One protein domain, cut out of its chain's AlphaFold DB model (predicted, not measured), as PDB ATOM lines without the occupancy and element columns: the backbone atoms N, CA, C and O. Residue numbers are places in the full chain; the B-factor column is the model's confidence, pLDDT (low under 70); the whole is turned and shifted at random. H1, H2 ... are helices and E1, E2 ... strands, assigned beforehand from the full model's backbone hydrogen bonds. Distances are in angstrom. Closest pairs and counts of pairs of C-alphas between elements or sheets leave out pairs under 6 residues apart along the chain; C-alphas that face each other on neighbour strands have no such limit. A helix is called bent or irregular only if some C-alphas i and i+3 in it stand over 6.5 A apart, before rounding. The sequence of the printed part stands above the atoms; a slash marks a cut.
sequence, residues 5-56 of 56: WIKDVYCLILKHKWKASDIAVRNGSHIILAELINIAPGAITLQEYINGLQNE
ATOM      1  N   TRP A   5     161.568 128.424 158.323       76.62
ATOM      2  CA  TRP A   5     160.440 129.281 158.689       76.62
ATOM      3  C   TRP A   5     160.795 130.777 158.684       76.62
ATOM      4  O   TRP A   5     159.923 131.604 158.429       76.62
ATOM      5  N   ILE A   6     162.067 131.151 158.889       75.12
ATOM      6  CA  ILE A   6     162.506 132.557 158.867       75.12
ATOM      7  C   ILE A   6     162.215 133.173 157.494       75.12
ATOM      8  O   ILE A   6     161.768 134.316 157.404       75.12
ATOM      9  N   LYS A   7     162.404 132.408 156.414       76.12
ATOM     10  CA  LYS A   7     162.126 132.877 155.052       76.12
ATOM     11  C   LYS A   7     160.640 133.192 154.851       76.12
ATOM     12  O   LYS A   7     160.320 134.218 154.251       76.12
ATOM     13  N   ASP A   8     159.753 132.364 155.396       78.56
ATOM     14  CA  ASP A   8     158.305 132.572 155.313       78.56
ATOM     15  C   ASP A   8     157.871 133.823 156.093       78.56
ATOM     16  O   ASP A   8     157.049 134.608 155.612       78.56
ATOM     17  N   VAL A   9     158.497 134.080 157.249       79.56
ATOM     18  CA  VAL A   9     158.296 135.317 158.022       79.56
ATOM     19  C   VAL A   9     158.738 136.545 157.225       79.56
ATOM     20  O   VAL A   9     157.997 137.523 157.140       79.56
ATOM     21  N   TYR A  10     159.915 136.503 156.594       79.69
ATOM     22  CA  TYR A  10     160.396 137.600 155.746       79.69
ATOM     23  C   TYR A  10     159.447 137.879 154.575       79.69
ATOM     24  O   TYR A  10     159.180 139.039 154.255       79.69
ATOM     25  N   CYS A  11     158.889 136.834 153.956       81.81
ATOM     26  CA  CYS A  11     157.880 136.988 152.913       81.81
ATOM     27  C   CYS A  11     156.601 137.669 153.433       81.81
ATOM     28  O   CYS A  11     156.062 138.531 152.738       81.81
ATOM     29  N   LEU A  12     156.138 137.340 154.645       79.62
ATOM     30  CA  LEU A  12     155.001 138.011 155.290       79.62
ATOM     31  C   LEU A  12     155.283 139.499 155.548       79.62
ATOM     32  O   LEU A  12     154.471 140.343 155.166       79.62
ATOM     33  N   ILE A  13     156.451 139.823 156.110       85.12
ATOM     34  CA  ILE A  13     156.900 141.203 156.366       85.12
ATOM     35  C   ILE A  13     156.869 142.027 155.079       85.12
ATOM     36  O   ILE A  13     156.250 143.090 155.031       85.12
ATOM     37  N   LEU A  14     157.489 141.515 154.013       84.06
ATOM     38  CA  LEU A  14     157.568 142.204 152.725       84.06
ATOM     39  C   LEU A  14     156.192 142.369 152.073       84.06
ATOM     40  O   LEU A  14     155.862 143.454 151.595       84.06
ATOM     41  N   LYS A  15     155.373 141.310 152.072       88.00
ATOM     42  CA  LYS A  15     154.040 141.316 151.453       88.00
ATOM     43  C   LYS A  15     153.098 142.310 152.128       88.00
ATOM     44  O   LYS A  15     152.337 142.987 151.441       88.00
ATOM     45  N   HIS A  16     153.149 142.395 153.454       85.88
ATOM     46  CA  HIS A  16     152.234 143.219 154.242       85.88
ATOM     47  C   HIS A  16     152.827 144.568 154.670       85.88
ATOM     48  O   HIS A  16     152.135 145.356 155.311       85.88
ATOM     49  N   LYS A  17     154.077 144.865 154.282       88.81
ATOM     50  CA  LYS A  17     154.839 146.048 154.721       88.81
ATOM     51  C   LYS A  17     154.906 146.171 156.248       88.81
ATOM     52  O   LYS A  17     154.900 147.277 156.786       88.81
ATOM     53  N   TRP A  18     154.942 145.033 156.933       87.56
ATOM     54  CA  TRP A  18     155.091 144.980 158.383       87.56
ATOM     55  C   TRP A  18     156.542 145.234 158.782       87.56
ATOM     56  O   TRP A  18     157.459 145.153 157.966       87.56
ATOM     57  N   LYS A  19     156.752 145.549 160.052       85.19
ATOM     58  CA  LYS A  19     158.061 145.570 160.703       85.19
ATOM     59  C   LYS A  19     158.238 144.284 161.506       85.19
ATOM     60  O   LYS A  19     157.264 143.647 161.895       85.19
ATOM     61  N   ALA A  20     159.480 143.918 161.816       82.50
ATOM     62  CA  ALA A  20     159.751 142.767 162.682       82.50
ATOM     63  C   ALA A  20     159.098 142.907 164.074       82.50
ATOM     64  O   ALA A  20     158.677 141.917 164.658       82.50
ATOM     65  N   SER A  21     158.953 144.135 164.581       83.50
ATOM     66  CA  SER A  21     158.227 144.436 165.823       83.50
ATOM     67  C   SER A  21     156.726 144.143 165.765       83.50
ATOM     68  O   SER A  21     156.097 144.041 166.811       83.50
ATOM     69  N   ASP A  22     156.147 144.018 164.568       87.88
ATOM     70  CA  ASP A  22     154.707 143.803 164.376       87.88
ATOM     71  C   ASP A  22     154.350 142.306 164.374       87.88
ATOM     72  O   ASP A  22     153.177 141.929 164.329       87.88
ATOM     73  N   ILE A  23     155.366 141.443 164.441       88.88
ATOM     74  CA  ILE A  23     155.239 139.992 164.405       88.88
ATOM     75  C   ILE A  23     155.751 139.417 165.720       88.88
ATOM     76  O   ILE A  23     156.846 139.753 166.173       88.88
ATOM     77  N   ALA A  24     154.984 138.501 166.301       89.50
ATOM     78  CA  ALA A  24     155.439 137.662 167.394       89.50
ATOM     79  C   ALA A  24     155.616 136.213 166.934       89.50
ATOM     80  O   ALA A  24     154.905 135.709 166.060       89.50
ATOM     81  N   VAL A  25     156.599 135.552 167.534       87.25
ATOM     82  CA  VAL A  25     156.964 134.165 167.282       87.25
ATOM     83  C   VAL A  25     156.883 133.373 168.579       87.25
ATOM     84  O   VAL A  25     157.337 133.815 169.633       87.25
ATOM     85  N   ARG A  26     156.301 132.178 168.509       84.50
ATOM     86  CA  ARG A  26     156.249 131.221 169.619       84.50
ATOM     87  C   ARG A  26     156.994 129.955 169.221       84.50
ATOM     88  O   ARG A  26     156.708 129.380 168.166       84.50
ATOM     89  N   ASN A  27     157.940 129.530 170.061       73.56
ATOM     90  CA  ASN A  27     158.775 128.340 169.850       73.56
ATOM     91  C   ASN A  27     159.363 128.255 168.422       73.56
ATOM     92  O   ASN A  27     159.278 127.205 167.785       73.56
ATOM     93  N   GLY A  28     159.852 129.384 167.888       67.31
ATOM     94  CA  GLY A  28     160.536 129.462 166.588       67.31
ATOM     95  C   GLY A  28     159.752 128.927 165.384       67.31
ATOM     96  O   GLY A  28     160.355 128.532 164.406       67.31
ATOM     97  N   SER A  29     158.424 128.807 165.435       70.50
ATOM     98  CA  SER A  29     157.675 128.157 164.338       70.50
ATOM     99  C   SER A  29     156.241 128.643 164.173       70.50
ATOM    100  O   SER A  29     155.684 128.546 163.082       70.50
ATOM    101  N   HIS A  30     155.640 129.203 165.224       81.19
ATOM    102  CA  HIS A  30     154.302 129.779 165.150       81.19
ATOM    103  C   HIS A  30     154.388 131.295 165.074       81.19
ATOM    104  O   HIS A  30     154.899 131.931 165.993       81.19
ATOM    105  N   ILE A  31     153.866 131.853 163.983       82.81
ATOM    106  CA  ILE A  31     153.859 133.286 163.695       82.81
ATOM    107  C   ILE A  31     152.469 133.834 164.012       82.81
ATOM    108  O   ILE A  31     151.472 133.323 163.501       82.81
ATOM    109  N   ILE A  32     152.401 134.880 164.828       84.25
ATOM    110  CA  ILE A  32     151.171 135.611 165.149       84.25
ATOM    111  C   ILE A  32     151.425 137.119 165.059       84.25
ATOM    112  O   ILE A  32     152.572 137.568 165.070       84.25
ATOM    113  N   LEU A  33     150.360 137.920 164.983       84.50
ATOM    114  CA  LEU A  33     150.484 139.374 165.108       84.50
ATOM    115  C   LEU A  33     150.975 139.730 166.515       84.50
ATOM    116  O   LEU A  33     150.528 139.129 167.494       84.50
ATOM    117  N   ALA A  34     151.862 140.720 166.627       87.12
ATOM    118  CA  ALA A  34     152.420 141.133 167.916       87.12
ATOM    119  C   ALA A  34     151.344 141.592 168.916       87.12
ATOM    120  O   ALA A  34     151.497 141.397 170.116       87.12
ATOM    121  N   GLU A  35     150.212 142.116 168.446       86.81
ATOM    122  CA  GLU A  35     149.069 142.468 169.304       86.81
ATOM    123  C   GLU A  35     148.468 141.262 170.053       86.81
ATOM    124  O   GLU A  35     147.890 141.415 171.129       86.81
ATOM    125  N   LEU A  36     148.648 140.050 169.521       86.56
ATOM    126  CA  LEU A  36     148.167 138.798 170.103       86.56
ATOM    127  C   LEU A  36     149.212 138.131 171.013       86.56
ATOM    128  O   LEU A  36     148.984 137.031 171.511       86.56
ATOM    129  N   ILE A  37     150.355 138.776 171.266       88.69
ATOM    130  CA  ILE A  37     151.434 138.194 172.076       88.69
ATOM    131  C   ILE A  37     150.974 137.866 173.506       88.69
ATOM    132  O   ILE A  37     151.302 136.810 174.040       88.69
ATOM    133  N   ASN A  38     150.116 138.709 174.088       86.88
ATOM    134  CA  ASN A  38     149.630 138.564 175.465       86.88
ATOM    135  C   ASN A  38     148.713 137.348 175.671       86.88
ATOM    136  O   ASN A  38     148.539 136.892 176.798       86.88
ATOM    137  N   ILE A  39     148.122 136.821 174.594       88.06
ATOM    138  CA  ILE A  39     147.260 135.631 174.635       88.06
ATOM    139  C   ILE A  39     148.006 134.355 174.219       88.06
ATOM    140  O   ILE A  39     147.424 133.271 174.227       88.06
ATOM    141  N   ALA A  40     149.293 134.465 173.878       84.62
ATOM    142  CA  ALA A  40     150.146 133.365 173.450       84.62
ATOM    143  C   ALA A  40     151.321 133.178 174.432       84.62
ATOM    144  O   ALA A  40     152.394 133.747 174.235       84.62
ATOM    145  N   PRO A  41     151.163 132.354 175.487       85.38
ATOM    146  CA  PRO A  41     152.210 132.143 176.482       85.38
ATOM    147  C   PRO A  41     153.538 131.695 175.857       85.38
ATOM    148  O   PRO A  41     153.578 130.718 175.096       85.38
ATOM    149  N   GLY A  42     154.619 132.397 176.210       85.50
ATOM    150  CA  GLY A  42     155.971 132.142 175.703       85.50
ATOM    151  C   GLY A  42     156.241 132.681 174.295       85.50
ATOM    152  O   GLY A  42     157.257 132.325 173.704       85.50
ATOM    153  N   ALA A  43     155.344 133.495 173.731       89.88
ATOM    154  CA  ALA A  43     155.634 134.242 172.515       89.88
ATOM    155  C   ALA A  43     156.532 135.452 172.823       89.88
ATOM    156  O   ALA A  43     156.359 136.118 173.842       89.88
ATOM    157  N   ILE A  44     157.465 135.734 171.917       90.12
ATOM    158  CA  ILE A  44     158.319 136.929 171.913       90.12
ATOM    159  C   ILE A  44     158.177 137.629 170.565       90.12
ATOM    160  O   ILE A  44     157.765 137.009 169.583       90.12
ATOM    161  N   THR A  45     158.503 138.910 170.475       90.06
ATOM    162  CA  THR A  45     158.556 139.581 169.172       90.06
ATOM    163  C   THR A  45     159.651 138.969 168.298       90.06
ATOM    164  O   THR A  45     160.672 138.472 168.784       90.06
ATOM    165  N   LEU A  46     159.475 139.027 166.978       86.38
ATOM    166  CA  LEU A  46     160.510 138.583 166.047       86.38
ATOM    167  C   LEU A  46     161.804 139.393 166.230       86.38
ATOM    168  O   LEU A  46     162.893 138.849 166.074       86.38
ATOM    169  N   GLN A  47     161.694 140.673 166.597       86.62
ATOM    170  CA  GLN A  47     162.852 141.507 166.914       86.62
ATOM    171  C   GLN A  47     163.637 140.968 168.119       86.62
ATOM    172  O   GLN A  47     164.861 140.885 168.052       86.62
ATOM    173  N   GLU A  48     162.958 140.580 169.202       88.38
ATOM    174  CA  GLU A  48     163.600 139.980 170.381       88.38
ATOM    175  C   GLU A  48     164.269 138.647 170.041       88.38
ATOM    176  O   GLU A  48     165.400 138.411 170.458       88.38
ATOM    177  N   TYR A  49     163.616 137.813 169.224       86.00
ATOM    178  CA  TYR A  49     164.198 136.558 168.744       86.00
ATOM    179  C   TYR A  49     165.493 136.790 167.946       86.00
ATOM    180  O   TYR A  49     166.511 136.159 168.220       86.00
ATOM    181  N   ILE A  50     165.484 137.737 166.996       82.19
ATOM    182  CA  ILE A  50     166.670 138.097 166.197       82.19
ATOM    183  C   ILE A  50     167.796 138.629 167.091       82.19
ATOM    184  O   ILE A  50     168.948 138.244 166.909       82.19
ATOM    185  N   ASN A  51     167.473 139.489 168.063       85.44
ATOM    186  CA  ASN A  51     168.460 140.019 169.004       85.44
ATOM    187  C   ASN A  51     169.072 138.902 169.869       85.44
ATOM    188  O   ASN A  51     170.258 138.960 170.179       85.44
ATOM    189  N   GLY A  52     168.288 137.887 170.248       84.31
ATOM    190  CA  GLY A  52     168.777 136.703 170.959       84.31
ATOM    191  C   GLY A  52     169.824 135.939 170.150       84.31
ATOM    192  O   GLY A  52     170.921 135.717 170.646       84.31
ATOM    193  N   LEU A  53     169.535 135.656 168.875       79.75
ATOM    194  CA  LEU A  53     170.462 134.966 167.965       79.75
ATOM    195  C   LEU A  53     171.779 135.718 167.713       79.75
ATOM    196  O   LEU A  53     172.752 135.105 167.295       79.75
ATOM    197  N   GLN A  54     171.808 137.044 167.879       73.38
ATOM    198  CA  GLN A  54     173.027 137.848 167.711       73.38
ATOM    199  C   GLN A  54     173.911 137.880 168.963       73.38
ATOM    200  O   GLN A  54     175.082 138.239 168.862       73.38
ATOM    201  N   ASN A  55     173.339 137.568 170.129       68.38
ATOM    202  CA  ASN A  55     174.045 137.537 171.411       68.38
ATOM    203  C   ASN A  55     174.544 136.128 171.784       68.38
ATOM    204  O   ASN A  55     175.188 135.981 172.824       68.38
ATOM    205  N   GLU A  56     174.240 135.120 170.961       56.72
ATOM    206  CA  GLU A  56     174.774 133.749 171.012       56.72
ATOM    207  C   GLU A  56     175.956 133.578 170.046       56.72
ATOM    208  O   GLU A  56     176.934 132.900 170.440       56.72
TER     209      GLU A  56
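AT A GLANCE: This is residues 5 to 56 of the 56 residues of an uncharacterized protein of marine sediment metagenome (UniProt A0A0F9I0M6). A small sheet of three strands, E2, E1 and E3, makes the core, with the short helix H2 over one face and H3 standing up from the opposite face, its far end sticking out with residues 51 to 56. H1, the longest helix, packs on the sheet with residues 5 to 13, close to E2 and E1, and touches no other helix. The printed part has 52 residues, with named elements in the order H1, E1, E2, H2, E3, H3, and the sheet has the order E2, E1, E3, all antiparallel. The class is mixed, helices and strands; the whole is compact, with a radius of gyration of the C-alphas of 10.4 A and spans of 27 by 26 by 16 A.

HOW THE PARTS SIT: H1, residues 5 to 16, is on the sheet of E1, residues 23 to 26, E2, residues 30 to 33, and E3, residues 43 to 45. The closest C-alphas of H1 and E2 are those of Val 9 and Ile 31, 7.5 A apart. E1, the inner strand, and E2, an edge strand, are a hairpin, antiparallel at 147 degrees, with N 24 and O 32 at 2.9 A, within hydrogen-bond range. H2, residues 34 to 39, is on the sheet at a height of 7.9 A and only just over E1 and E3, with 3 of its 6 C-alphas falling on each; it runs along the strands, at 13 degrees to E1 on the local plane. Its closest C-alphas to E1 are Ala 34 and Ala 24, 4.6 A apart. E3, the other edge strand, is antiparallel to E1 at 147 degrees, with N 25 and O 44 at 2.8 A, within hydrogen-bond range. E2, H2 and E3 form a split strand-helix-strand unit, two strands running the same way with E1 between them in the sheet, and its crossover is right-handed. H3, residues 46 to 54, is on the opposite face from H2 at a height of 8.0 A, over E3, and stands up from the sheet at 53 degrees. The closest C-alphas of H3 and E1 are those of Leu 46 and Ala 24, 5.3 A apart. H1, H2 and H3 are apart from each other. In H1 and H3 every O i to N i+4 pair is within hydrogen-bond range; in H2 0 of 2 are, beside 2 of 3 O i to N i+3 pairs.

IN THESE COORDINATES: H1 begins at C-alpha 5, (160.440, 129.281, 158.689), and measures 16.8 A from first to last C-alpha. E1, from C-alpha 23 at (155.239, 139.992, 164.405), and E2 are each 10.3 A long. H2 is 10.1 A long and irregular: C-alphas 35 and 38 are 7.3 A apart. E3 is 6.9 A long, and H3, 12.6 A, ends at C-alpha 54, (173.027, 137.848, 167.711).

THE WHOLE: The C-alphas of His 16 and Glu 56 are the two farthest apart, at 29.6 A. The printed part has no cut and no long link. The mean pLDDT of the printed part is 82.8, and residue 28 and residues 55 to 56 are under 70.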